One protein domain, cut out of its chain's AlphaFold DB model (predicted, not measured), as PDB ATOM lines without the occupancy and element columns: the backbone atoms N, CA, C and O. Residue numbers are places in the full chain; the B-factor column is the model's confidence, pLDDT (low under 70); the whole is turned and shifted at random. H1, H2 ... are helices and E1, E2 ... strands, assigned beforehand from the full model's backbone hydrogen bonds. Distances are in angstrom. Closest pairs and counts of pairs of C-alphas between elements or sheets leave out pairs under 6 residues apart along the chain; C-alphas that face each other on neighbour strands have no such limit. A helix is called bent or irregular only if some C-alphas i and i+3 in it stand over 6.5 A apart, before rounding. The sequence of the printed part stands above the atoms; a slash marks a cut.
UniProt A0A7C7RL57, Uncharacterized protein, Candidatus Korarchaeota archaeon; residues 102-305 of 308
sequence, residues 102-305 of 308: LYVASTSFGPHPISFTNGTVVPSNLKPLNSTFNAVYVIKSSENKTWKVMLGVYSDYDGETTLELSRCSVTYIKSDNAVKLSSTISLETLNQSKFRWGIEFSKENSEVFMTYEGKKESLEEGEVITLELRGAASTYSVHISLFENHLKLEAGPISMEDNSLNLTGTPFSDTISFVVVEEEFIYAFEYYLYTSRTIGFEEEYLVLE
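AT A GLANCE: This is residues 102 to 305 of the 308 residues of an uncharacterized protein of Candidatus Korarchaeota archaeon (UniProt A0A7C7RL57). Four sheets are stacked along the longest axis: small E1 E19 E18 at one end, then the curled sheet E2 E3 E4 E17 E16 E15, then the strongly twisted sheet E5 E6 E7 E14 E13 E12, and E8 E9 E10 E11 at the other end. The two six-strand sheets lie face to face with their strands crossed at 88 degrees, while the small sheet is tilted, its best plane 33 degrees from that of the curled one. The printed part has 204 residues, with 19 named strands and two short named helices in the order E1 to E7, H1, E8 to E15, H2, E16 to E19. The class is mostly strand; the three larger sheets are antiparallel, the small one mixed. The whole is compact, with a radius of gyration of the C-alphas of 18.3 A and spans of 54 by 38 by 32 A.

IN THESE COORDINATES: E1, residues 102 to 105, begins with C-alpha 102 at (101.752, 81.717, 161.133). E2 is 110 to 113, E3 135 to 142, E4 146 to 156 with 29.0 A, E5 160 to 164, E6 169 to 173 and E7 178 to 186 with 27.0 A. H1 is 187 to 191, E8 194 to 196, E9 199 to 204, E10 207 to 212, E11 215 to 219, E12 224 to 230, E13 235 to 243 with 25.7 A, E14 246 to 251 and E15 260 to 262. H2 is 267 to 270, E16 274 to 278, E17 281 to 292 with 25.1 A, E18 294 to 297, and E19, 300 to 304, ends with C-alpha 304 at (109.803, 87.994, 163.991).

HOW THE PARTS SIT: The curled sheet is a folded sheet, bent back into two leaves: E2 E3 E4 face E16 E15, with E17 as the hinge, which bends by 87 degrees at residue 288. E4 and E17 are antiparallel, N 149 and O 290 being 2.8 A apart. E7 and E14 are antiparallel too, with N 183 and O 249 at 2.9 A. Of E5 and E17 the closest C-alphas are those of Leu 163 and Ala 284, 7.0 A. E8 E9 E10 E11 is a meander, each strand the antiparallel neighbour of the one before, as are E2 E3 E4, E5 E6 E7 and E12 E13 E14. E1 and E19 are parallel, with N 103 and O 301 at 2.8 A. H1 has 0 of 1 O i to N i+4 pairs within hydrogen-bond range and 1 of 2 O i to N i+3 pairs; H2 is too short for an i+4 pair.

THE WHOLE: The C-alphas farthest apart, of Asn 118 and Asn 205, are 55.1 A apart. The printed part has no cut. The link E2 to E3, 21 residues, is long. Residue 143 is under pLDDT 70; the mean of the printed part is 89.9.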
ATOM      1  N   LEU A 102     100.661  80.985 160.510       85.81
ATOM      2  CA  LEU A 102     101.752  81.717 161.133       85.81
ATOM      3  C   LEU A 102     103.094  81.120 160.706       85.81
ATOM      4  O   LEU A 102     103.345  79.928 160.880       85.81
ATOM      5  N   TYR A 103     103.967  81.986 160.213       90.69
ATOM      6  CA  TYR A 103     105.376  81.723 159.967       90.69
ATOM      7  C   TYR A 103     106.208  82.535 160.949       90.69
ATOM      8  O   TYR A 103     105.841  83.646 161.335       90.69
ATOM      9  N   VAL A 104     107.340  81.982 161.357       92.00
ATOM     10  CA  VAL A 104     108.281  82.614 162.278       92.00
ATOM     11  C   VAL A 104     109.639  82.758 161.613       92.00
ATOM     12  O   VAL A 104     110.034  81.923 160.802       92.00
ATOM     13  N   ALA A 105     110.368  83.815 161.945       91.50
ATOM     14  CA  ALA A 105     111.748  83.972 161.513       91.50
ATOM     15  C   ALA A 105     112.602  84.608 162.605       91.50
ATOM     16  O   ALA A 105     112.111  85.399 163.414       91.50
ATOM     17  N   SER A 106     113.891  84.259 162.603       88.62
ATOM     18  CA  SER A 106     114.832  84.705 163.626       88.62
ATOM     19  C   SER A 106     114.904  86.230 163.721       88.62
ATOM     20  O   SER A 106     114.763  86.953 162.738       88.62
ATOM     21  N   THR A 107     115.171  86.720 164.931       88.62
ATOM     22  CA  THR A 107     115.410  88.142 165.213       88.62
ATOM     23  C   THR A 107     116.893  88.521 165.157       88.62
ATOM     24  O   THR A 107     117.225  89.681 165.413       88.62
ATOM     25  N   SER A 108     117.789  87.553 164.930       89.94
ATOM     26  CA  SER A 108     119.222  87.803 164.715       89.94
ATOM     27  C   SER A 108     119.448  88.573 163.420       89.94
ATOM     28  O   SER A 108     118.625  88.501 162.519       89.94
ATOM     29  N   PHE A 109     120.544  89.328 163.345       90.94
ATOM     30  CA  PHE A 109     120.923  90.021 162.114       90.94
ATOM     31  C   PHE A 109     121.388  89.029 161.053       90.94
ATOM     32  O   PHE A 109     122.081  88.071 161.391       90.94
ATOM     33  N   GLY A 110     121.053  89.315 159.794       92.00
ATOM     34  CA  GLY A 110     121.421  88.488 158.648       92.00
ATOM     35  C   GLY A 110     120.222  87.856 157.928       92.00
ATOM     36  O   GLY A 110     119.065  88.169 158.245       92.00
ATOM     37  N   PRO A 111     120.498  87.027 156.908       94.75
ATOM     38  CA  PRO A 111     119.493  86.287 156.163       94.75
ATOM     39  C   PRO A 111     119.016  85.069 156.956       94.75
ATOM     40  O   PRO A 111     119.803  84.334 157.548       94.75
ATOM     41  N   HIS A 112     117.711  84.827 156.939       93.88
ATOM     42  CA  HIS A 112     117.107  83.662 157.567       93.88
ATOM     43  C   HIS A 112     115.976  83.111 156.698       93.88
ATOM     44  O   HIS A 112     115.117  83.887 156.259       93.88
ATOM     45  N   PRO A 113     115.913  81.787 156.477       94.56
ATOM     46  CA  PRO A 113     114.717  81.182 155.924       94.56
ATOM     47  C   PRO A 113     113.584  81.292 156.950       94.56
ATOM     48  O   PRO A 113     113.803  81.279 158.168       94.56
ATOM     49  N   ILE A 114     112.351  81.417 156.469       94.12
ATOM     50  CA  ILE A 114     111.192  81.390 157.364       94.12
ATOM     51  C   ILE A 114     110.932  79.954 157.828       94.12
ATOM     52  O   ILE A 114     111.271  78.980 157.157       94.12
ATOM     53  N   SER A 115     110.318  79.812 158.993       92.81
ATOM     54  CA  SER A 115     109.991  78.525 159.599       92.81
ATOM     55  C   SER A 115     108.512  78.465 159.959       92.81
ATOM     56  O   SER A 115     107.865  79.485 160.194       92.81
ATOM     57  N   PHE A 116     107.962  77.261 160.028       89.06
ATOM     58  CA  PHE A 116     106.674  77.019 160.664       89.06
ATOM     59  C   PHE A 116     106.779  77.257 162.179       89.06
ATOM     60  O   PHE A 116     107.862  77.199 162.766       89.06
ATOM     61  N   THR A 117     105.646  77.468 162.851       86.31
ATOM     62  CA  THR A 117     105.595  77.688 164.313       86.31
ATOM     63  C   THR A 117     106.174  76.542 165.148       86.31
ATOM     64  O   THR A 117     106.534  76.748 166.303       86.31
ATOM     65  N   ASN A 118     106.286  75.342 164.576       83.12
ATOM     66  CA  ASN A 118     106.911  74.177 165.204       83.12
ATOM     67  C   ASN A 118     108.452  74.155 165.082       83.12
ATOM     68  O   ASN A 118     109.062  73.169 165.482       83.12
ATOM     69  N   GLY A 119     109.064  75.189 164.493       85.31
ATOM     70  CA  GLY A 119     110.513  75.308 164.303       85.31
ATOM     71  C   GLY A 119     111.062  74.659 163.030       85.31
ATOM     72  O   GLY A 119     112.244  74.808 162.739       85.31
ATOM     73  N   THR A 120     110.233  73.966 162.244       90.31
ATOM     74  CA  THR A 120     110.680  73.393 160.966       90.31
ATOM     75  C   THR A 120     110.828  74.480 159.908       90.31
ATOM     76  O   THR A 120     109.925  75.295 159.716       90.31
ATOM     77  N   VAL A 121     111.969  74.500 159.221       92.38
ATOM     78  CA  VAL A 121     112.233  75.463 158.147       92.38
ATOM     79  C   VAL A 121     111.296  75.187 156.972       92.38
ATOM     80  O   VAL A 121     111.078  74.034 156.594       92.38
ATOM     81  N   VAL A 122     110.724  76.247 156.404       92.44
ATOM     82  CA  VAL A 122     109.913  76.155 155.190       92.44
ATOM     83  C   VAL A 122     110.822  75.762 154.030       92.44
ATOM     84  O   VAL A 122     111.754  76.514 153.775       92.44
ATOM     85  N   PRO A 123     110.572  74.652 153.313       92.38
ATOM     86  CA  PRO A 123     111.415  74.217 152.198       92.38
ATOM     87  C   PRO A 123     111.641  75.299 151.131       92.38
ATOM     88  O   PRO A 123     110.737  76.082 150.839       92.38
ATOM     89  N   SER A 124     112.816  75.298 150.498       90.88
ATOM     90  CA  SER A 124     113.226  76.271 149.469       90.88
ATOM     91  C   SER A 124     112.269  76.357 148.271       90.88
ATOM     92  O   SER A 124     112.087  77.422 147.681       90.88
ATOM     93  N   ASN A 125     111.592  75.257 147.931       87.25
ATOM     94  CA  ASN A 125     110.597  75.209 146.857       87.25
ATOM     95  C   ASN A 125     109.210  75.750 147.253       87.25
ATOM     96  O   ASN A 125     108.369  75.953 146.375       87.25
ATOM     97  N   LEU A 126     108.948  75.974 148.544       88.62
ATOM     98  CA  LEU A 126     107.685  76.511 149.042       88.62
ATOM     99  C   LEU A 126     107.830  78.012 149.309       88.62
ATOM    100  O   LEU A 126     108.707  78.439 150.055       88.62
ATOM    101  N   LYS A 127     106.937  78.813 148.721       88.94
ATOM    102  CA  LYS A 127     106.895  80.276 148.861       88.94
ATOM    103  C   LYS A 127     105.561  80.693 149.463       88.94
ATOM    104  O   LYS A 127     104.684  81.106 148.714       88.94
ATOM    105  N   PRO A 128     105.354  80.508 150.772       82.19
ATOM    106  CA  PRO A 128     104.034  80.697 151.341       82.19
ATOM    107  C   PRO A 128     103.637  82.171 151.325       82.19
ATOM    108  O   PRO A 128     102.674  82.519 150.656       82.19
ATOM    109  N   LEU A 129     104.467  83.047 151.905       82.75
ATOM    110  CA  LEU A 129     104.137  84.453 152.131       82.75
ATOM    111  C   LEU A 129     103.809  85.172 150.819       82.75
ATOM    112  O   LEU A 129     104.701  85.441 150.003       82.75
ATOM    113  N   ASN A 130     102.526  85.502 150.640       82.25
ATOM    114  CA  ASN A 130     102.006  86.153 149.432       82.25
ATOM    115  C   ASN A 130     102.382  85.395 148.143       82.25
ATOM    116  O   ASN A 130     102.679  86.004 147.112       82.25
ATOM    117  N   SER A 131     102.475  84.061 148.222       82.00
ATOM    118  CA  SER A 131     102.926  83.178 147.134       82.00
ATOM    119  C   SER A 131     104.311  83.514 146.550       82.00
ATOM    120  O   SER A 131     104.642  83.091 145.443       82.00
ATOM    121  N   THR A 132     105.120  84.307 147.263       85.94
ATOM    122  CA  THR A 132     106.341  84.916 146.709       85.94
ATOM    123  C   THR A 132     107.557  84.699 147.598       85.94
ATOM    124  O   THR A 132     108.625  84.388 147.078       85.94
ATOM    125  N   PHE A 133     107.426  84.834 148.919       91.94
ATOM    126  CA  PHE A 133     108.584  84.901 149.816       91.94
ATOM    127  C   PHE A 133     108.716  83.674 150.715       91.94
ATOM    128  O   PHE A 133     107.728  83.122 151.204       91.94
ATOM    129  N   ASN A 134     109.963  83.287 150.979       94.50
ATOM    130  CA  ASN A 134     110.320  82.244 151.943       94.50
ATOM    131  C   ASN A 134     111.580  82.567 152.766       94.50
ATOM    132  O   ASN A 134     112.061  81.723 153.520       94.50
ATOM    133  N   ALA A 135     112.090  83.795 152.679       95.06
ATOM    134  CA  ALA A 135     113.210  84.267 153.480       95.06
ATOM    135  C   ALA A 135     113.013  85.709 153.953       95.06
ATOM    136  O   ALA A 135     112.252  86.491 153.376       95.06
ATOM    137  N   VAL A 136     113.748  86.067 155.002       94.75
ATOM    138  CA  VAL A 136     113.814  87.418 155.553       94.75
ATOM    139  C   VAL A 136     115.266  87.815 155.799       94.75
ATOM    140  O   VAL A 136     116.074  86.994 156.219       94.75
ATOM    141  N   TYR A 137     115.599  89.080 155.562       94.06
ATOM    142  CA  TYR A 137     116.877  89.663 155.960       94.06
ATOM    143  C   TYR A 137     116.650  90.672 157.075       94.06
ATOM    144  O   TYR A 137     115.950  91.671 156.885       94.06
ATOM    145  N   VAL A 138     117.243  90.436 158.241       92.25
ATOM    146  CA  VAL A 138     117.089  91.306 159.409       92.25
ATOM    147  C   VAL A 138     118.243  92.300 159.466       92.25
ATOM    148  O   VAL A 138     119.392  91.935 159.698       92.25
ATOM    149  N   ILE A 139     117.928  93.585 159.283       89.50
ATOM    150  CA  ILE A 139     118.931  94.655 159.147       89.50
ATOM    151  C   ILE A 139     119.271  95.274 160.498       89.50
ATOM    152  O   ILE A 139     120.433  95.488 160.827       89.50
ATOM    153  N   LYS A 140     118.241  95.662 161.255       84.50
ATOM    154  CA  LYS A 140     118.412  96.320 162.554       84.50
ATOM    155  C   LYS A 140     117.185  96.156 163.438       84.50
ATOM    156  O   LYS A 140     116.059  96.092 162.941       84.50
ATOM    157  N   SER A 141     117.405  96.182 164.748       81.19
ATOM    158  CA  SER A 141     116.339  96.428 165.716       81.19
ATOM    159  C   SER A 141     116.075  97.930 165.778       81.19
ATOM    160  O   SER A 141     117.001  98.732 165.895       81.19
ATOM    161  N   SER A 142     114.809  98.305 165.711       76.12
ATOM    162  CA  SER A 142     114.322  99.638 166.047       76.12
ATOM    163  C   SER A 142     113.910  99.681 167.522       76.12
ATOM    164  O   SER A 142     113.791  98.647 168.191       76.12
ATOM    165  N   GLU A 143     113.679 100.887 168.038       65.25
ATOM    166  CA  GLU A 143     113.075 101.081 169.357       65.25
ATOM    167  C   GLU A 143     111.701 100.375 169.411       65.25
ATOM    168  O   GLU A 143     111.006 100.250 168.400       65.25
ATOM    169  N   ASN A 144     111.318  99.864 170.585       72.94
ATOM    170  CA  ASN A 144     110.063  99.127 170.829       72.94
ATOM    171  C   ASN A 144     109.961  97.692 170.268       72.94
ATOM    172  O   ASN A 144     108.852  97.231 170.001       72.94
ATOM    173  N   LYS A 145     111.071  96.946 170.141       74.44
ATOM    174  CA  LYS A 145     111.062  95.536 169.670       74.44
ATOM    175  C   LYS A 145     110.398  95.383 168.292       74.44
ATOM    176  O   LYS A 145     109.595  94.480 168.070       74.44
ATOM    177  N   THR A 146     110.684  96.318 167.394       83.25
ATOM    178  CA  THR A 146     110.347  96.200 165.975       83.25
ATOM    179  C   THR A 146     111.640  96.028 165.200       83.25
ATOM    180  O   THR A 146     112.684  96.520 165.628       83.25
ATOM    181  N   TRP A 147     111.593  95.336 164.069       85.69
ATOM    182  CA  TRP A 147     112.779  95.105 163.255       85.69
ATOM    183  C   TRP A 147     112.574  95.698 161.879       85.69
ATOM    184  O   TRP A 147     111.467  95.689 161.337       85.69
ATOM    185  N   LYS A 148     113.665  96.221 161.331       90.00
ATOM    186  CA  LYS A 148     113.736  96.605 159.932       90.00
ATOM    187  C   LYS A 148     114.188  95.386 159.140       90.00
ATOM    188  O   LYS A 148     115.312  94.922 159.348       90.00
ATOM    189  N   VAL A 149     113.323  94.890 158.265       92.06
ATOM    190  CA  VAL A 149     113.559  93.665 157.501       92.06
ATOM    191  C   VAL A 149     113.276  93.841 156.013       92.06
ATOM    192  O   VAL A 149     112.452  94.673 155.630       92.06
ATOM    193  N   MET A 150     113.957  93.050 155.187       92.62
ATOM    194  CA  MET A 150     113.618  92.829 153.777       92.62
ATOM    195  C   MET A 150     113.045  91.427 153.620       92.62
ATOM    196  O   MET A 150     113.461  90.511 154.329       92.62
ATOM    197  N   LEU A 151     112.113  91.258 152.690       93.88
ATOM    198  CA  LEU A 151     111.610  89.941 152.316       93.88
ATOM    199  C   LEU A 151     112.311  89.461 151.062       93.88
ATOM    200  O   LEU A 151     112.734  90.255 150.219       93.88
ATOM    201  N   GLY A 152     112.457  88.152 150.969       95.12
ATOM    202  CA  GLY A 152     113.203  87.550 149.895       95.12
ATOM    203  C   GLY A 152     112.866  86.096 149.690       95.12
ATOM    204  O   GLY A 152     111.937  85.531 150.280       95.12
ATOM    205  N   VAL A 153     113.667  85.511 148.825       95.94
ATOM    206  CA  VAL A 153     113.626  84.103 148.485       95.94
ATOM    207  C   VAL A 153     114.975  83.478 148.764       95.94
ATOM    208  O   VAL A 153     116.005  84.145 148.648       95.94
ATOM    209  N   TYR A 154     114.959  82.202 149.120       96.12
ATOM    210  CA  TYR A 154     116.168  81.414 149.261       96.12
ATOM    211  C   TYR A 154     116.040  80.070 148.554       96.12
ATOM    212  O   TYR A 154     114.937  79.557 148.350       96.12
ATOM    213  N   SER A 155     117.187  79.515 148.185       95.12
ATOM    214  CA  SER A 155     117.306  78.165 147.654       95.12
ATOM    215  C   SER A 155     118.645  77.568 148.039       95.12
ATOM    216  O   SER A 155     119.631  78.290 148.197       95.12
ATOM    217  N   ASP A 156     118.678  76.246 148.140       92.62
ATOM    218  CA  ASP A 156     119.915  75.481 148.030       92.62
ATOM    219  C   ASP A 156     120.590  75.843 146.699       92.62
ATOM    220  O   ASP A 156     119.886  76.035 145.697       92.62
ATOM    221  N   TYR A 157     121.921  75.956 146.675       85.81
ATOM    222  CA  TYR A 157     122.657  76.236 145.440       85.81
ATOM    223  C   TYR A 157     123.559  75.071 145.018       85.81
ATOM    224  O   TYR A 157     124.431  74.630 145.768       85.81
ATOM    225  N   ASP A 158     123.403  74.619 143.772       83.50
ATOM    226  CA  ASP A 158     124.283  73.625 143.145       83.50
ATOM    227  C   ASP A 158     124.640  74.034 141.708       83.50
ATOM    228  O   ASP A 158     123.845  73.921 140.779       83.50
ATOM    229  N   GLY A 159     125.856  74.560 141.532       87.62
ATOM    230  CA  GLY A 159     126.366  75.034 140.243       87.62
ATOM    231  C   GLY A 159     125.732  76.348 139.778       87.62
ATOM    232  O   GLY A 159     126.340  77.408 139.928       87.62
ATOM    233  N   GLU A 160     124.530  76.270 139.212       93.00
ATOM    234  CA  GLU A 160     123.739  77.416 138.756       93.00
ATOM    235  C   GLU A 160     122.345  77.346 139.379       93.00
ATOM    236  O   GLU A 160     121.702  76.297 139.390       93.00
ATOM    237  N   THR A 161     121.874  78.444 139.966       94.50
ATOM    238  CA  THR A 161     120.607  78.451 140.708       94.50
ATOM    239  C   THR A 161     119.851  79.741 140.463       94.50
ATOM    240  O   THR A 161     120.385  80.829 140.674       94.50
ATOM    241  N   THR A 162     118.593  79.608 140.044       94.81
ATOM    242  CA  THR A 162     117.705  80.736 139.764       94.81
ATOM    243  C   THR A 162     116.681  80.912 140.878       94.81
ATOM    244  O   THR A 162     115.918  80.006 141.207       94.81
ATOM    245  N   LEU A 163     116.648  82.115 141.436       94.56
ATOM    246  CA  LEU A 163     115.692  82.583 142.423       94.56
ATOM    247  C   LEU A 163     114.676  83.513 141.754       94.56
ATOM    248  O   LEU A 163     115.034  84.567 141.232       94.56
ATOM    249  N   GLU A 164     113.402  83.140 141.797       92.38
ATOM    250  CA  GLU A 164     112.301  83.934 141.232       92.38
ATOM    251  C   GLU A 164     111.682  84.855 142.297       92.38
ATOM    252  O   GLU A 164     111.105  84.353 143.270       92.38
ATOM    253  N   LEU A 165     111.776  86.174 142.096       90.81
ATOM    254  CA  LEU A 165     111.108  87.217 142.887       90.81
ATOM    255  C   LEU A 165     109.909  87.802 142.121       90.81
ATOM    256  O   LEU A 165     109.662  87.469 140.965       90.81
ATOM    257  N   SER A 166     109.165  88.724 142.742       85.56
ATOM    258  CA  SER A 166     107.948  89.293 142.138       85.56
ATOM    259  C   SER A 166     108.196  90.081 140.843       85.56
ATOM    260  O   SER A 166     107.308  90.212 139.998       85.56
ATOM    261  N   ARG A 167     109.390  90.670 140.702       87.19
ATOM    262  CA  ARG A 167     109.726  91.632 139.636       87.19
ATOM    263  C   ARG A 167     111.001  91.307 138.871       87.19
ATOM    264  O   ARG A 167     111.282  91.991 137.887       87.19
ATOM    265  N   CYS A 168     111.768  90.326 139.327       92.50
ATOM    266  CA  CYS A 168     113.000  89.897 138.685       92.50
ATOM    267  C   CYS A 168     113.311  88.446 139.053       92.50
ATOM    268  O   CYS A 168     112.831  87.938 140.066       92.50
ATOM    269  N   SER A 169     114.146  87.816 138.242       94.69
ATOM    270  CA  SER A 169     114.810  86.568 138.564       94.69
ATOM    271  C   SER A 169     116.304  86.815 138.744       94.69
ATOM    272  O   SER A 169     116.913  87.655 138.074       94.69
ATOM    273  N   VAL A 170     116.887  86.097 139.694       95.81
ATOM    274  CA  VAL A 170     118.292  86.203 140.086       95.81
ATOM    275  C   VAL A 170     118.918  84.853 139.845       95.81
ATOM    276  O   VAL A 170     118.551  83.887 140.500       95.81
ATOM    277  N   THR A 171     119.856  84.771 138.915       96.38
ATOM    278  CA  THR A 171     120.585  83.534 138.645       96.38
ATOM    279  C   THR A 171     122.000  83.662 139.164       96.38
ATOM    280  O   THR A 171     122.753  84.518 138.706       96.38
ATOM    281  N   TYR A 172     122.358  82.824 140.126       95.56
ATOM    282  CA  TYR A 172     123.715  82.736 140.640       95.56
ATOM    283  C   TYR A 172     124.493  81.643 139.939       95.56
ATOM    284  O   TYR A 172     123.997  80.532 139.768       95.56
ATOM    285  N   ILE A 173     125.724  81.979 139.565       94.50
ATOM    286  CA  ILE A 173     126.654  81.118 138.849       94.50
ATOM    287  C   ILE A 173     127.868  80.915 139.752       94.50
ATOM    288  O   ILE A 173     128.727  81.792 139.874       94.50
ATOM    289  N   LYS A 174     127.944  79.742 140.389       91.12
ATOM    290  CA  LYS A 174     128.973  79.407 141.385       91.12
ATOM    291  C   LYS A 174     130.388  79.419 140.807       91.12
ATOM    292  O   LYS A 174     131.315  79.807 141.508       91.12
ATOM    293  N   SER A 175     130.566  79.005 139.546       91.56
ATOM    294  CA  SER A 175     131.888  78.971 138.895       91.56
ATOM    295  C   SER A 175     132.522  80.354 138.778       91.56
ATOM    296  O   SER A 175     133.734  80.489 138.922       91.56
ATOM    297  N   ASP A 176     131.685  81.363 138.550       91.06
ATOM    298  CA  ASP A 176     132.107  82.729 138.245       91.06
ATOM    299  C   ASP A 176     131.949  83.646 139.467       91.06
ATOM    300  O   ASP A 176     132.312  84.819 139.418       91.06
ATOM    301  N   ASN A 177     131.382  83.108 140.555       92.69
ATOM    302  CA  ASN A 177     130.907  83.845 141.721       92.69
ATOM    303  C   ASN A 177     130.142  85.118 141.327       92.69
ATOM    304  O   ASN A 177     130.436  86.221 141.793       92.69
ATOM    305  N   ALA A 178     129.193  84.962 140.404       94.44
ATOM    306  CA  ALA A 178     128.510  86.071 139.760       94.44
ATOM    307  C   ALA A 178     126.996  85.872 139.740       94.44
ATOM    308  O   ALA A 178     126.486  84.750 139.763       94.44
ATOM    309  N   VAL A 179     126.281  86.988 139.657       94.88
ATOM    310  CA  VAL A 179     124.825  87.045 139.584       94.88
ATOM    311  C   VAL A 179     124.406  87.633 138.245       94.88
ATOM    312  O   VAL A 179     124.884  88.691 137.844       94.88
ATOM    313  N   LYS A 180     123.470  86.972 137.570       95.12
ATOM    314  CA  LYS A 180     122.721  87.522 136.439       95.12
ATOM    315  C   LYS A 180     121.327  87.908 136.906       95.12
ATOM    316  O   LYS A 180     120.681  87.154 137.634       95.12
ATOM    317  N   LEU A 181     120.860  89.065 136.462       95.75
ATOM    318  CA  LEU A 181     119.515  89.553 136.752       95.75
ATOM    319  C   LEU A 181     118.691  89.515 135.475       95.75
ATOM    320  O   LEU A 181     119.161  89.956 134.428       95.75
ATOM    321  N   SER A 182     117.459  89.033 135.566       95.94
ATOM    322  CA  SER A 182     116.506  89.067 134.462       95.94
ATOM    323  C   SER A 182     115.174  89.644 134.931       95.94
ATOM    324  O   SER A 182     114.755  89.453 136.069       95.94
ATOM    325  N   SER A 183     114.497  90.388 134.066       94.88
ATOM    326  CA  SER A 183     113.162  90.922 134.319       94.88
ATOM    327  C   SER A 183     112.324  90.816 133.058       94.88
ATOM    328  O   SER A 183     112.774  91.170 131.972       94.88
ATOM    329  N   THR A 184     111.057  90.453 133.231       93.81
ATOM    330  CA  THR A 184     110.086  90.376 132.141       93.81
ATOM    331  C   THR A 184     108.972  91.403 132.334       93.81
ATOM    332  O   THR A 184     108.523  91.649 133.457       93.81
ATOM    333  N   ILE A 185     108.514  92.017 131.243       93.12
ATOM    334  CA  ILE A 185     107.358  92.923 131.213       93.12
ATOM    335  C   ILE A 185     106.384  92.422 130.144       93.12
ATOM    336  O   ILE A 185     106.737  92.347 128.971       93.12
ATOM    337  N   SER A 186     105.152  92.088 130.533       92.31
ATOM    338  CA  SER A 186     104.107  91.693 129.576       92.31
ATOM    339  C   SER A 186     103.669  92.888 128.726       92.31
ATOM    340  O   SER A 186     103.358  93.956 129.269       92.31
ATOM    341  N   LEU A 187     103.585  92.700 127.404       90.75
ATOM    342  CA  LEU A 187     103.184  93.757 126.468       90.75
ATOM    343  C   LEU A 187     101.741  94.223 126.676       90.75
ATOM    344  O   LEU A 187     101.422  95.375 126.388       90.75
ATOM    345  N   GLU A 188     100.872  93.369 127.218       89.25
ATOM    346  CA  GLU A 188      99.488  93.731 127.553       89.25
ATOM    347  C   GLU A 188      99.429  94.830 128.622       89.25
ATOM    348  O   GLU A 188      98.500  95.640 128.664       89.25
ATOM    349  N   THR A 189     100.450  94.892 129.480       87.56
ATOM    350  CA  THR A 189     100.528  95.870 130.571       87.56
ATOM    351  C   THR A 189     101.101  97.222 130.139       87.56
ATOM    352  O   THR A 189     100.988  98.185 130.899       87.56
ATOM    353  N   LEU A 190     101.661  97.318 128.923       88.38
ATOM    354  CA  LEU A 190     102.287  98.531 128.371       88.38
ATOM    355  C   LEU A 190     101.294  99.560 127.812       88.38
ATOM    356  O   LEU A 190     101.709 100.593 127.293       88.38
ATOM    357  N   ASN A 191      99.986  99.336 127.971       81.12
ATOM    358  CA  ASN A 191      98.974 100.383 127.763       81.12
ATOM    359  C   ASN A 191      99.181 101.586 128.707       81.12
ATOM    360  O   ASN A 191      98.636 102.664 128.485       81.12
ATOM    361  N   GLN A 192      99.948 101.387 129.779       86.00
ATOM    362  CA  GLN A 192     100.498 102.432 130.630       86.00
ATOM    363  C   GLN A 192     102.018 102.303 130.621       86.00
ATOM    364  O   GLN A 192     102.522 101.179 130.689       86.00
ATOM    365  N   SER A 193     102.735 103.431 130.612       88.75
ATOM    366  CA  SER A 193     104.192 103.423 130.749       88.75
ATOM    367  C   SER A 193     104.623 102.618 131.975       88.75
ATOM    368  O   SER A 193     104.083 102.780 133.077       88.75
ATOM    369  N   LYS A 194     105.607 101.741 131.786       91.75
ATOM    370  CA  LYS A 194     106.229 100.956 132.854       91.75
ATOM    371  C   LYS A 194     107.683 101.361 132.992       91.75
ATOM    372  O   LYS A 194     108.378 101.513 132.000       91.75
ATOM    373  N   PHE A 195     108.137 101.485 134.229       90.75
ATOM    374  CA  PHE A 195     109.538 101.741 134.533       90.75
ATOM    375  C   PHE A 195     110.185 100.468 135.063       90.75
ATOM    376  O   PHE A 195     109.616  99.797 135.931       90.75
ATOM    377  N   ARG A 196     111.367 100.148 134.540       91.31
ATOM    378  CA  ARG A 196     112.215  99.072 135.048       91.31
ATOM    379  C   ARG A 196     113.674  99.461 134.889       91.31
ATOM    380  O   ARG A 196     114.083  99.859 133.804       91.31
ATOM    381  N   TRP A 197     114.441  99.366 135.970       91.44
ATOM    382  CA  TRP A 197     115.878  99.666 135.974       91.44
ATOM    383  C   TRP A 197     116.224 101.079 135.468       91.44
ATOM    384  O   TRP A 197     117.262 101.307 134.853       91.44
ATOM    385  N   GLY A 198     115.321 102.040 135.698       88.31
ATOM    386  CA  GLY A 198     115.452 103.417 135.211       88.31
ATOM    387  C   GLY A 198     115.114 103.624 133.727       88.31
ATOM    388  O   GLY A 198     115.269 104.737 133.233       88.31
ATOM    389  N   ILE A 199     114.636 102.590 133.032       92.81
ATOM    390  CA  ILE A 199     114.190 102.645 131.637       92.81
ATOM    391  C   ILE A 199     112.662 102.703 131.613       92.81
ATOM    392  O   ILE A 199     111.994 101.904 132.278       92.81
ATOM    393  N   GLU A 200     112.104 103.644 130.856       94.62
ATOM    394  CA  GLU A 200     110.666 103.707 130.593       94.62
ATOM    395  C   GLU A 200     110.327 102.883 129.352       94.62
ATOM    396  O   GLU A 200     110.941 103.063 128.307       94.62
ATOM    397  N   PHE A 201     109.314 102.029 129.442       95.06
ATOM    398  CA  PHE A 201     108.757 101.273 128.326       95.06
ATOM    399  C   PHE A 201     107.312 101.692 128.092       95.06
ATOM    400  O   PHE A 201     106.519 101.764 129.035       95.06
ATOM    401  N   SER A 202     106.956 101.936 126.835       93.88
ATOM    402  CA  SER A 202     105.613 102.363 126.432       93.88
ATOM    403  C   SER A 202     105.208 101.717 125.110       93.88
ATOM    404  O   SER A 202     106.063 101.317 124.321       93.88
ATOM    405  N   LYS A 203     103.899 101.595 124.876       92.38
ATOM    406  CA  LYS A 203     103.339 101.088 123.621       92.38
ATOM    407  C   LYS A 203     102.479 102.166 122.965       92.38
ATOM    408  O   LYS A 203     101.512 102.629 123.565       92.38
ATOM    409  N   GLU A 204     102.799 102.535 121.728       90.06
ATOM    410  CA  GLU A 204     102.043 103.519 120.943       90.06
ATOM    411  C   GLU A 204     101.559 102.867 119.643       90.06
ATOM    412  O   GLU A 204     102.359 102.412 118.828       90.06
ATOM    413  N   ASN A 205     100.236 102.820 119.446       83.75
ATOM    414  CA  ASN A 205      99.522 102.149 118.344       83.75
ATOM    415  C   ASN A 205      99.774 100.631 118.240       83.75
ATOM    416  O   ASN A 205      98.844  99.839 118.374       83.75
ATOM    417  N   SER A 206     101.011 100.210 117.997       84.44
ATOM    418  CA  SER A 206     101.481  98.815 117.964       84.44
ATOM    419  C   SER A 206     102.998  98.692 118.143       84.44
ATOM    420  O   SER A 206     103.492  97.581 118.290       84.44
ATOM    421  N   GLU A 207     103.720  99.809 118.175       90.31
ATOM    422  CA  GLU A 207     105.166  99.841 118.362       90.31
ATOM    423  C   GLU A 207     105.492  99.972 119.847       90.31
ATOM    424  O   GLU A 207     104.797 100.662 120.606       90.31
ATOM    425  N   VAL A 208     106.546  99.278 120.264       93.31
ATOM    426  CA  VAL A 208     107.062  99.335 121.626       93.31
ATOM    427  C   VAL A 208     108.269 100.254 121.627       93.31
ATOM    428  O   VAL A 208     109.182 100.091 120.824       93.31
ATOM    429  N   PHE A 209     108.277 101.212 122.541       94.00
ATOM    430  CA  PHE A 209     109.362 102.165 122.690       94.00
ATOM    431  C   PHE A 209     110.009 102.011 124.051       94.00
ATOM    432  O   PHE A 209     109.314 101.820 125.054       94.00
ATOM    433  N   MET A 210     111.326 102.184 124.085       95.00
ATOM    434  CA  MET A 210     112.045 102.447 125.321       95.00
ATOM    435  C   MET A 210     112.546 103.887 125.349       95.00
ATOM    436  O   MET A 210     112.974 104.426 124.328       95.00
ATOM    437  N   THR A 211     112.537 104.486 126.532       94.19
ATOM    438  CA  THR A 211     113.127 105.793 126.787       94.19
ATOM    439  C   THR A 211     114.140 105.675 127.918       94.19
ATOM    440  O   THR A 211     113.796 105.281 129.034       94.19
ATOM    441  N   TYR A 212     115.388 106.046 127.641       91.94
ATOM    442  CA  TYR A 212     116.473 106.092 128.622       91.94
ATOM    443  C   TYR A 212     117.294 107.371 128.431       91.94
ATOM    444  O   TYR A 212     117.596 107.754 127.304       91.94
ATOM    445  N   GLU A 213     117.593 108.077 129.527       88.12
ATOM    446  CA  GLU A 213     118.311 109.369 129.524       88.12
ATOM    447  C   GLU A 213     117.768 110.398 128.500       88.12
ATOM    448  O   GLU A 213     118.504 111.198 127.927       88.12
ATOM    449  N   GLY A 214     116.452 110.388 128.259       87.50
ATOM    450  CA  GLY A 214     115.782 111.292 127.314       87.50
ATOM    451  C   GLY A 214     115.873 110.882 125.839       87.50
ATOM    452  O   GLY A 214     115.298 111.564 124.991       87.50
ATOM    453  N   LYS A 215     116.542 109.769 125.518       91.31
ATOM    454  CA  LYS A 215     116.550 109.171 124.181       91.31
ATOM    455  C   LYS A 215     115.433 108.132 124.081       91.31
ATOM    456  O   LYS A 215     115.397 107.207 124.887       91.31
ATOM    457  N   LYS A 216     114.539 108.296 123.102       93.38
ATOM    458  CA  LYS A 216     113.466 107.344 122.776       93.38
ATOM    459  C   LYS A 216     113.882 106.504 121.567       93.38
ATOM    460  O   LYS A 216     114.278 107.071 120.550       93.38
ATOM    461  N   GLU A 217     113.774 105.187 121.678       93.75
ATOM    462  CA  GLU A 217     114.100 104.218 120.624       93.75
ATOM    463  C   GLU A 217     112.962 103.206 120.466       93.75
ATOM    464  O   GLU A 217     112.352 102.794 121.456       93.75
ATOM    465  N   SER A 218     112.648 102.835 119.223       93.12
ATOM    466  CA  SER A 218     111.705 101.756 118.912       93.12
ATOM    467  C   SER A 218     112.385 100.402 119.087       93.12
ATOM    468  O   SER A 218     113.538 100.237 118.703       93.12
ATOM    469  N   LEU A 219     111.662  99.441 119.654       93.56
ATOM    470  CA  LEU A 219     112.102  98.057 119.796       93.56
ATOM    471  C   LEU A 219     111.485  97.209 118.683       93.56
ATOM    472  O   LEU A 219     110.264  97.213 118.514       93.56
ATOM    473  N   GLU A 220     112.320  96.460 117.970       92.06
ATOM    474  CA  GLU A 220     111.894  95.502 116.950       92.06
ATOM    475  C   GLU A 220     111.994  94.062 117.475       92.06
ATOM    476  O   GLU A 220     112.880  93.715 118.261       92.06
ATOM    477  N   GLU A 221     111.050  93.207 117.075       90.88
ATOM    478  CA  GLU A 221     111.037  91.808 117.505       90.88
ATOM    479  C   GLU A 221     112.246  91.051 116.937       90.88
ATOM    480  O   GLU A 221     112.549  91.128 115.745       90.88
ATOM    481  N   GLY A 222     112.938  90.302 117.798       84.75
ATOM    482  CA  GLY A 222     114.151  89.564 117.431       84.75
ATOM    483  C   GLY A 222     115.436  90.399 117.416       84.75
ATOM    484  O   GLY A 222     116.519  89.819 117.306       84.75
ATOM    485  N   GLU A 223     115.354  91.723 117.583       90.50
ATOM    486  CA  GLU A 223     116.522  92.566 117.825       90.50
ATOM    487  C   GLU A 223     116.903  92.546 119.315       90.50
ATOM    488  O   GLU A 223     116.053  92.495 120.209       90.50
ATOM    489  N   VAL A 224     118.211  92.577 119.589       92.56
ATOM    490  CA  VAL A 224     118.749  92.721 120.945       92.56
ATOM    491  C   VAL A 224     119.450  94.061 121.044       92.56
ATOM    492  O   VAL A 224     120.519  94.254 120.463       92.56
ATOM    493  N   ILE A 225     118.882  94.971 121.831       93.69
ATOM    494  CA  ILE A 225     119.519  96.254 122.109       93.69
ATOM    495  C   ILE A 225     120.335  96.131 123.387       93.69
ATOM    496  O   ILE A 225     119.867  95.607 124.395       93.69
ATOM    497  N   THR A 226     121.576  96.609 123.343       93.50
ATOM    498  CA  THR A 226     122.460  96.642 124.509       93.50
ATOM    499  C   THR A 226     122.592  98.074 124.999       93.50
ATOM    500  O   THR A 226     123.031  98.949 124.255       93.50
ATOM    501  N   LEU A 227     122.228  98.302 126.257       93.31
ATOM    502  CA  LEU A 227     122.368  99.581 126.942       93.31
ATOM    503  C   LEU A 227     123.372  99.468 128.085       93.31
ATOM    504  O   LEU A 227     123.457  98.446 128.761       93.31
ATOM    505  N   GLU A 228     124.106 100.547 128.328       92.56
ATOM    506  CA  GLU A 228     124.933 100.686 129.522       92.56
ATOM    507  C   GLU A 228     124.200 101.546 130.545       92.56
ATOM    508  O   GLU A 228     124.052 102.756 130.372       92.56
ATOM    509  N   LEU A 229     123.754 100.920 131.630       90.81
ATOM    510  CA  LEU A 229     123.126 101.619 132.736       90.81
ATOM    511  C   LEU A 229     124.190 102.108 133.712       90.81
ATOM    512  O   LEU A 229     125.005 101.333 134.220       90.81
ATOM    513  N   ARG A 230     124.175 103.407 134.000       85.06
ATOM    514  CA  ARG A 230     125.107 104.031 134.945       85.06
ATOM    515  C   ARG A 230     124.579 103.914 136.373       85.06
ATOM    516  O   ARG A 230     123.535 104.471 136.703       85.06
ATOM    517  N   GLY A 231     125.309 103.199 137.227       77.50
ATOM    518  CA  GLY A 231     125.133 103.235 138.678       77.50
ATOM    519  C   GLY A 231     126.088 104.222 139.349       77.50
ATOM    520  O   GLY A 231     126.906 104.863 138.694       77.50
ATOM    521  N   ALA A 232     126.019 104.317 140.680       70.56
ATOM    522  CA  ALA A 232     126.846 105.252 141.446       70.56
ATOM    523  C   ALA A 232     128.366 105.014 141.305       70.56
ATOM    524  O   ALA A 232     129.136 105.970 141.378       70.56
ATOM    525  N   ALA A 233     128.796 103.762 141.106       70.50
ATOM    526  CA  ALA A 233     130.214 103.378 141.063       70.50
ATOM    527  C   ALA A 233     130.605 102.486 139.867       70.50
ATOM    528  O   ALA A 233     131.781 102.166 139.703       70.50
ATOM    529  N   SER A 234     129.652 102.053 139.035       83.12
ATOM    530  CA  SER A 234     129.900 101.092 137.949       83.12
ATOM    531  C   SER A 234     128.887 101.245 136.818       83.12
ATOM    532  O   SER A 234     127.788 101.766 137.022       83.12
ATOM    533  N   THR A 235     129.262 100.778 135.630       88.06
ATOM    534  CA  THR A 235     128.378 100.625 134.474       88.06
ATOM    535  C   THR A 235     127.933  99.176 134.345       88.06
ATOM    536  O   THR A 235     128.721  98.252 134.535       88.06
ATOM    537  N   TYR A 236     126.661  98.985 134.017       91.62
ATOM    538  CA  TYR A 236     126.050  97.671 133.879       91.62
ATOM    539  C   TYR A 236     125.533  97.509 132.459       91.62
ATOM    540  O   TYR A 236     124.726  98.315 132.000       91.62
ATOM    541  N   SER A 237     125.990  96.472 131.765       93.56
ATOM    542  CA  SER A 237     125.443  96.128 130.457       93.56
ATOM    543  C   SER A 237     124.099  95.430 130.642       93.56
ATOM    544  O   SER A 237     124.001  94.469 131.408       93.56
ATOM    545  N   VAL A 238     123.069  95.934 129.970       95.56
ATOM    546  CA  VAL A 238     121.730  95.353 129.941       95.56
ATOM    547  C   VAL A 238     121.342  95.074 128.501       95.56
ATOM    548  O   VAL A 238     121.361  95.967 127.657       95.56
ATOM    549  N   HIS A 239     120.963  93.831 128.243       96.06
ATOM    550  CA  HIS A 239     120.414  93.377 126.978       96.06
ATOM    551  C   HIS A 239     118.889  93.405 127.055       96.06
ATOM    552  O   HIS A 239     118.294  92.895 128.005       96.06
ATOM    553  N   ILE A 240     118.259  94.022 126.066       96.38
ATOM    554  CA  ILE A 240     116.812  94.185 125.969       96.38
ATOM    555  C   ILE A 240     116.361  93.466 124.710       96.38
ATOM    556  O   ILE A 240     116.882  93.720 123.625       96.38
ATOM    557  N   SER A 241     115.395  92.569 124.863       95.69
ATOM    558  CA  SER A 241     114.847  91.775 123.768       95.69
ATOM    559  C   SER A 241     113.329  91.847 123.781       95.69
ATOM    560  O   SER A 241     112.693  91.650 124.822       95.69
ATOM    561  N   LEU A 242     112.750  92.122 122.615       95.25
ATOM    562  CA  LEU A 242     111.311  92.081 122.394       95.25
ATOM    563  C   LEU A 242     110.920  90.723 121.805       95.25
ATOM    564  O   LEU A 242     111.468  90.295 120.791       95.25
ATOM    565  N   PHE A 243     109.952  90.076 122.450       93.38
ATOM    566  CA  PHE A 243     109.277  88.868 121.985       93.38
ATOM    567  C   PHE A 243     107.798  89.171 121.738       93.38
ATOM    568  O   PHE A 243     107.261  90.103 122.339       93.38
ATOM    569  N   GLU A 244     107.125  88.322 120.959       90.19
ATOM    570  CA  GLU A 244     105.698  88.417 120.605       90.19
ATOM    571  C   GLU A 244     104.779  88.908 121.742       90.19
ATOM    572  O   GLU A 244     103.907  89.746 121.523       90.19
ATOM    573  N   ASN A 245     104.985  88.421 122.974       91.50
ATOM    574  CA  ASN A 245     104.097  88.696 124.112       91.50
ATOM    575  C   ASN A 245     104.761  89.439 125.287       91.50
ATOM    576  O   ASN A 245     104.070  89.854 126.224       91.50
ATOM    577  N   HIS A 246     106.084  89.610 125.284       93.44
ATOM    578  CA  HIS A 246     106.791  90.220 126.413       93.44
ATOM    579  C   HIS A 246     108.110  90.890 126.021       93.44
ATOM    580  O   HIS A 246     108.768  90.512 125.057       93.44
ATOM    581  N   LEU A 247     108.524  91.857 126.836       94.31
ATOM    582  CA  LEU A 247     109.886  92.376 126.875       94.31
ATOM    583  C   LEU A 247     110.692  91.608 127.911       94.31
ATOM    584  O   LEU A 247     110.216  91.403 129.030       94.31
ATOM    585  N   LYS A 248     111.925  91.257 127.566       95.31
ATOM    586  CA  LYS A 248     112.901  90.683 128.485       95.31
ATOM    587  C   LYS A 248     114.087  91.628 128.618       95.31
ATOM    588  O   LYS A 248     114.599  92.125 127.619       95.31
ATOM    589  N   LEU A 249     114.504  91.870 129.852       96.06
ATOM    590  CA  LEU A 249     115.713  92.602 130.185       96.06
ATOM    591  C   LEU A 249     116.656  91.650 130.913       96.06
ATOM    592  O   LEU A 249     116.236  91.006 131.871       96.06
ATOM    593  N   GLU A 250     117.915  91.592 130.498       96.56
ATOM    594  CA  GLU A 250     118.948  90.767 131.123       96.56
ATOM    595  C   GLU A 250     120.189  91.606 131.404       96.56
ATOM    596  O   GLU A 250     120.777  92.189 130.495       96.56
ATOM    597  N   ALA A 251     120.601  91.670 132.666       94.81
ATOM    598  CA  ALA A 251     121.883  92.248 133.029       94.81
ATOM    599  C   ALA A 251     123.010  91.244 132.753       94.81
ATOM    600  O   ALA A 251     122.866  90.041 133.002       94.81
ATOM    601  N   GLY A 252     124.153  91.749 132.291       90.69
ATOM    602  CA  GLY A 252     125.391  90.977 132.257       90.69
ATOM    603  C   GLY A 252     125.791  90.476 133.656       90.69
ATOM    604  O   GLY A 252     125.284  90.982 134.659       90.69
ATOM    605  N   PRO A 253     126.698  89.484 133.751       92.38
ATOM    606  CA  PRO A 253     127.129  88.942 135.036       92.38
ATOM    607  C   PRO A 253     127.724  90.029 135.936       92.38
ATOM    608  O   PRO A 253     128.614  90.770 135.521       92.38
ATOM    609  N   ILE A 254     127.247  90.095 137.176       93.00
ATOM    610  CA  ILE A 254     127.737  91.003 138.211       93.00
ATOM    611  C   ILE A 254     128.489  90.166 139.240       93.00
ATOM    612  O   ILE A 254     127.888  89.327 139.915       93.00
ATOM    613  N   SER A 255     129.800  90.367 139.345       91.62
ATOM    614  CA  SER A 255     130.634  89.654 140.315       91.62
ATOM    615  C   SER A 255     130.217  89.981 141.748       91.62
ATOM    616  O   SER A 255     129.934  91.134 142.073       91.62
ATOM    617  N   MET A 256     130.201  88.966 142.606       90.75
ATOM    618  CA  MET A 256     129.958  89.125 144.036       90.75
ATOM    619  C   MET A 256     131.278  89.341 144.782       90.75
ATOM    620  O   MET A 256     132.273  88.663 144.509       90.75
ATOM    621  N   GLU A 257     131.268  90.240 145.765       87.12
ATOM    622  CA  GLU A 257     132.386  90.466 146.685       87.12
ATOM    623  C   GLU A 257     132.036  89.859 148.049       87.12
ATOM    624  O   GLU A 257     130.939  90.064 148.573       87.12
ATOM    625  N   ASP A 258     132.945  89.065 148.620       86.88
ATOM    626  CA  ASP A 258     132.750  88.404 149.921       86.88
ATOM    627  C   ASP A 258     131.420  87.627 150.032       86.88
ATOM    628  O   ASP A 258     130.719  87.696 151.041       86.88
ATOM    629  N   ASN A 259     131.048  86.897 148.971       90.31
ATOM    630  CA  ASN A 259     129.789  86.142 148.863       90.31
ATOM    631  C   ASN A 259     128.517  86.993 149.016       90.31
ATOM    632  O   ASN A 259     127.432  86.464 149.253       90.31
ATOM    633  N   SER A 260     128.618  88.307 148.837       93.00
ATOM    634  CA  SER A 260     127.484  89.221 148.896       93.00
ATOM    635  C   SER A 260     127.494  90.207 147.731       93.00
ATOM    636  O   SER A 260     128.514  90.469 147.096       93.00
ATOM    637  N   LEU A 261     126.323  90.738 147.407       93.06
ATOM    638  CA  LEU A 261     126.154  91.750 146.378       93.06
ATOM    639  C   LEU A 261     125.077  92.730 146.823       93.06
ATOM    640  O   LEU A 261     123.894  92.395 146.910       93.06
ATOM    641  N   ASN A 262     125.499  93.960 147.102       91.25
ATOM    642  CA  ASN A 262     124.600  95.052 147.433       91.25
ATOM    643  C   ASN A 262     124.260  95.856 146.177       91.25
ATOM    644  O   ASN A 262     125.106  96.536 145.606       91.25
ATOM    645  N   LEU A 263     122.993  95.791 145.782       90.44
ATOM    646  CA  LEU A 263     122.439  96.468 144.614       90.44
ATOM    647  C   LEU A 263     121.710  97.767 144.984       90.44
ATOM    648  O   LEU A 263     121.161  98.443 144.112       90.44
ATOM    649  N   THR A 264     121.732  98.174 146.256       87.56
ATOM    650  CA  THR A 264     121.160  99.452 146.702       87.56
ATOM    651  C   THR A 264     121.864 100.619 146.001       87.56
ATOM    652  O   THR A 264     123.084 100.744 146.050       87.56
ATOM    653  N   GLY A 265     121.096 101.503 145.357       83.75
ATOM    654  CA  GLY A 265     121.643 102.646 144.614       83.75
ATOM    655  C   GLY A 265     122.210 102.294 143.233       83.75
ATOM    656  O   GLY A 265     122.752 103.166 142.553       83.75
ATOM    657  N   THR A 266     122.073 101.040 142.798       90.12
ATOM    658  CA  THR A 266     122.278 100.639 141.399       90.12
ATOM    659  C   THR A 266     120.980 100.818 140.598       90.12
ATOM    660  O   THR A 266     119.910 100.979 141.201       90.12
ATOM    661  N   PRO A 267     121.023 100.752 139.255       90.12
ATOM    662  CA  PRO A 267     119.814 100.772 138.431       90.12
ATOM    663  C   PRO A 267     118.791  99.694 138.826       90.12
ATOM    664  O   PRO A 267     117.600  99.934 138.720       90.12
ATOM    665  N   PHE A 268     119.237  98.552 139.360       91.62
ATOM    666  CA  PHE A 268     118.389  97.409 139.729       91.62
ATOM    667  C   PHE A 268     117.666  97.560 141.074       91.62
ATOM    668  O   PHE A 268     116.826  96.726 141.422       91.62
ATOM    669  N   SER A 269     117.992  98.617 141.826       88.06
ATOM    670  CA  SER A 269     117.525  98.850 143.198       88.06
ATOM    671  C   SER A 269     116.003  98.941 143.354       88.06
ATOM    672  O   SER A 269     115.498  98.792 144.457       88.06
ATOM    673  N   ASP A 270     115.245  99.148 142.278       83.19
ATOM    674  CA  ASP A 270     113.777  99.123 142.266       83.19
ATOM    675  C   ASP A 270     113.174  97.703 142.267       83.19
ATOM    676  O   ASP A 270     111.967  97.533 142.481       83.19
ATOM    677  N   THR A 271     114.002  96.687 142.016       88.44
ATOM    678  CA  THR A 271     113.611  95.273 141.935       88.44
ATOM    679  C   THR A 271     114.301  94.412 142.977       88.44
ATOM    680  O   THR A 271     113.645  93.600 143.625       88.44
ATOM    681  N   ILE A 272     115.598  94.627 143.188       92.38
ATOM    682  CA  ILE A 272     116.412  93.840 144.104       92.38
ATOM    683  C   ILE A 272     117.414  94.730 144.832       92.38
ATOM    684  O   ILE A 272     118.035  95.609 144.239       92.38
ATOM    685  N   SER A 273     117.577  94.487 146.130       91.50
ATOM    686  CA  SER A 273     118.516  95.241 146.963       91.50
ATOM    687  C   SER A 273     119.761  94.464 147.321       91.50
ATOM    688  O   SER A 273     120.836  95.054 147.411       91.50
ATOM    689  N   PHE A 274     119.624  93.170 147.598       94.19
ATOM    690  CA  PHE A 274     120.706  92.411 148.204       94.19
ATOM    691  C   PHE A 274     120.650  90.946 147.795       94.19
ATOM    692  O   PHE A 274     119.583  90.333 147.826       94.19
ATOM    693  N   VAL A 275     121.805  90.397 147.436       95.88
ATOM    694  CA  VAL A 275     122.016  88.966 147.207       95.88
ATOM    695  C   VAL A 275     123.149  88.517 148.116       95.88
ATOM    696  O   VAL A 275     124.153  89.215 148.237       95.88
ATOM    697  N   VAL A 276     123.000  87.370 148.764       95.62
ATOM    698  CA  VAL A 276     124.038  86.813 149.637       95.62
ATOM    699  C   VAL A 276     124.035  85.298 149.561       95.62
ATOM    700  O   VAL A 276     122.978  84.675 149.492       95.62
ATOM    701  N   VAL A 277     125.228  84.723 149.565       93.88
ATOM    702  CA  VAL A 277     125.457  83.290 149.707       93.88
ATOM    703  C   VAL A 277     125.969  83.059 151.120       93.88
ATOM    704  O   VAL A 277     127.025  83.568 151.498       93.88
ATOM    705  N   GLU A 278     125.207  82.316 151.911       91.44
ATOM    706  CA  GLU A 278     125.549  82.004 153.295       91.44
ATOM    707  C   GLU A 278     125.287  80.523 153.557       91.44
ATOM    708  O   GLU A 278     124.223  79.996 153.226       91.44
ATOM    709  N   GLU A 279     126.291  79.854 154.129       85.00
ATOM    710  CA  GLU A 279     126.315  78.399 154.303       85.00
ATOM    711  C   GLU A 279     126.113  77.663 152.957       85.00
ATOM    712  O   GLU A 279     126.936  77.786 152.041       85.00
ATOM    713  N   GLU A 280     125.024  76.905 152.830       87.19
ATOM    714  CA  GLU A 280     124.647  76.124 151.642       87.19
ATOM    715  C   GLU A 280     123.470  76.749 150.871       87.19
ATOM    716  O   GLU A 280     122.935  76.150 149.938       87.19
ATOM    717  N   PHE A 281     123.101  77.988 151.210       93.56
ATOM    718  CA  PHE A 281     121.973  78.689 150.611       93.56
ATOM    719  C   PHE A 281     122.396  79.965 149.893       93.56
ATOM    720  O   PHE A 281     123.312  80.681 150.303       93.56
ATOM    721  N   ILE A 282     121.659  80.280 148.834       95.81
ATOM    722  CA  ILE A 282     121.635  81.612 148.251       95.81
ATOM    723  C   ILE A 282     120.328  82.305 148.604       95.81
ATOM    724  O   ILE A 282     119.254  81.709 148.535       95.81
ATOM    725  N   TYR A 283     120.433  83.588 148.928       96.69
ATOM    726  CA  TYR A 283     119.322  84.462 149.248       96.69
ATOM    727  C   TYR A 283     119.287  85.660 148.302       96.69
ATOM    728  O   TYR A 283     120.323  86.254 148.001       96.69
ATOM    729  N   ALA A 284     118.086  86.066 147.903       96.56
ATOM    730  CA  ALA A 284     117.836  87.305 147.175       96.56
ATOM    731  C   ALA A 284     116.699  88.084 147.840       96.56
ATOM    732  O   ALA A 284     115.620  87.537 148.071       96.56
ATOM    733  N   PHE A 285     116.933  89.364 148.129       95.19
ATOM    734  CA  PHE A 285     116.019  90.218 148.887       95.19
ATOM    735  C   PHE A 285     115.558  91.429 148.085       95.19
ATOM    736  O   PHE A 285     116.360  92.158 147.488       95.19
ATOM    737  N   GLU A 286     114.251  91.677 148.124       91.88
ATOM    738  CA  GLU A 286     113.652  92.846 147.493       91.88
ATOM    739  C   GLU A 286     114.016  94.139 148.228       91.88
ATOM    740  O   GLU A 286     114.396  94.158 149.401       91.88
ATOM    741  N   TYR A 287     113.852  95.259 147.527       82.12
ATOM    742  CA  TYR A 287     114.146  96.580 148.073       82.12
ATOM    743  C   TYR A 287     113.190  97.043 149.163       82.12
ATOM    744  O   TYR A 287     113.568  97.855 150.012       82.12
ATOM    745  N   TYR A 288     111.955  96.546 149.159       84.50
ATOM    746  CA  TYR A 288     110.956  97.023 150.096       84.50
ATOM    747  C   TYR A 288     111.337  96.682 151.543       84.50
ATOM    748  O   TYR A 288     111.607  95.536 151.905       84.50
ATOM    749  N   LEU A 289     111.324  97.714 152.385       84.88
ATOM    750  CA  LEU A 289     111.703  97.636 153.787       84.88
ATOM    751  C   LEU A 289     110.465  97.633 154.675       84.88
ATOM    752  O   LEU A 289     109.737  98.622 154.750       84.88
ATOM    753  N   TYR A 290     110.295  96.561 155.434       85.06
ATOM    754  CA  TYR A 290     109.264  96.458 156.456       85.06
ATOM    755  C   TYR A 290     109.850  96.873 157.804       85.06
ATOM    756  O   TYR A 290     110.954  96.470 158.159       85.06
ATOM    757  N   THR A 291     109.127  97.693 158.568       85.19
ATOM    758  CA  THR A 291     109.481  98.004 159.963       85.19
ATOM    759  C   THR A 291     108.358  97.528 160.858       85.19
ATOM    760  O   THR A 291     107.359  98.222 161.038       85.19
ATOM    761  N   SER A 292     108.459  96.297 161.347       81.00
ATOM    762  CA  SER A 292     107.364  95.642 162.064       81.00
ATOM    763  C   SER A 292     107.876  94.494 162.929       81.00
ATOM    764  O   SER A 292     108.994  94.018 162.761       81.00
ATOM    765  N   ARG A 293     107.053  94.068 163.889       82.75
ATOM    766  CA  ARG A 293     107.222  92.790 164.601       82.75
ATOM    767  C   ARG A 293     106.485  91.649 163.897       82.75
ATOM    768  O   ARG A 293     106.920  90.505 163.958       82.75
ATOM    769  N   THR A 294     105.383  91.983 163.234       85.44
ATOM    770  CA  THR A 294     104.531  91.050 162.503       85.44
ATOM    771  C   THR A 294     104.159  91.668 161.163       85.44
ATOM    772  O   THR A 294     103.832  92.853 161.118       85.44
ATOM    773  N   ILE A 295     104.207  90.882 160.094       85.88
ATOM    774  CA  ILE A 295     103.836  91.282 158.732       85.88
ATOM    775  C   ILE A 295     102.711  90.349 158.279       85.88
ATOM    776  O   ILE A 295     102.867  89.137 158.367       85.88
ATOM    777  N   GLY A 296     101.573  90.903 157.858       81.88
ATOM    778  CA  GLY A 296     100.413  90.126 157.403       81.88
ATOM    779  C   GLY A 296     100.270  90.125 155.881       81.88
ATOM    780  O   GLY A 296     100.453  91.166 155.249       81.88
ATOM    781  N   PHE A 297      99.892  88.973 155.333       81.50
ATOM    782  CA  PHE A 297      99.607  88.686 153.929       81.50
ATOM    783  C   PHE A 297      98.295  87.903 153.843       81.50
ATOM    784  O   PHE A 297      98.297  86.680 153.832       81.50
ATOM    785  N   GLU A 298      97.164  88.609 153.826       79.69
ATOM    786  CA  GLU A 298      95.829  87.987 153.807       79.69
ATOM    787  C   GLU A 298      95.621  86.984 154.963       79.69
ATOM    788  O   GLU A 298      95.433  87.405 156.106       79.69
ATOM    789  N   GLU A 299      95.660  85.680 154.677       77.44
ATOM    790  CA  GLU A 299      95.525  84.590 155.651       77.44
ATOM    791  C   GLU A 299      96.873  84.127 156.231       77.44
ATOM    792  O   GLU A 299      96.914  83.191 157.020       77.44
ATOM    793  N   GLU A 300      97.988  84.762 155.886       83.44
ATOM    794  CA  GLU A 300      99.325  84.381 156.342       83.44
ATOM    795  C   GLU A 300      99.992  85.506 157.122       83.44
ATOM    796  O   GLU A 300      99.832  86.689 156.828       83.44
ATOM    797  N   TYR A 301     100.778  85.155 158.132       85.81
ATOM    798  CA  TYR A 301     101.448  86.133 158.977       85.81
ATOM    799  C   TYR A 301     102.877  85.695 159.252       85.81
ATOM    800  O   TYR A 301     103.109  84.588 159.726       85.81
ATOM    801  N   LEU A 302     103.831  86.590 159.021       88.19
ATOM    802  CA  LEU A 302     105.211  86.435 159.456       88.19
ATOM    803  C   LEU A 302     105.398  87.132 160.803       88.19
ATOM    804  O   LEU A 302     105.145  88.330 160.925       88.19
ATOM    805  N   VAL A 303     105.885  86.406 161.804       88.81
ATOM    806  CA  VAL A 303     106.245  86.928 163.124       88.81
ATOM    807  C   VAL A 303     107.757  86.845 163.302       88.81
ATOM    808  O   VAL A 303     108.359  85.787 163.142       88.81
ATOM    809  N   LEU A 304     108.382  87.966 163.657       85.62
ATOM    810  CA  LEU A 304     109.803  87.994 163.991       85.62
ATOM    811  C   LEU A 304     109.985  87.566 165.444       85.62
ATOM    812  O   LEU A 304     109.781  88.341 166.383       85.62
ATOM    813  N   GLU A 305     110.325  86.295 165.606       82.12
ATOM    814  CA  GLU A 305     110.564  85.629 166.873       82.12
ATOM    815  C   GLU A 305     111.476  84.425 166.632       82.12
ATOM    816  O   GLU A 305     111.393  83.755 165.601       82.12
TER     817      GLU A 305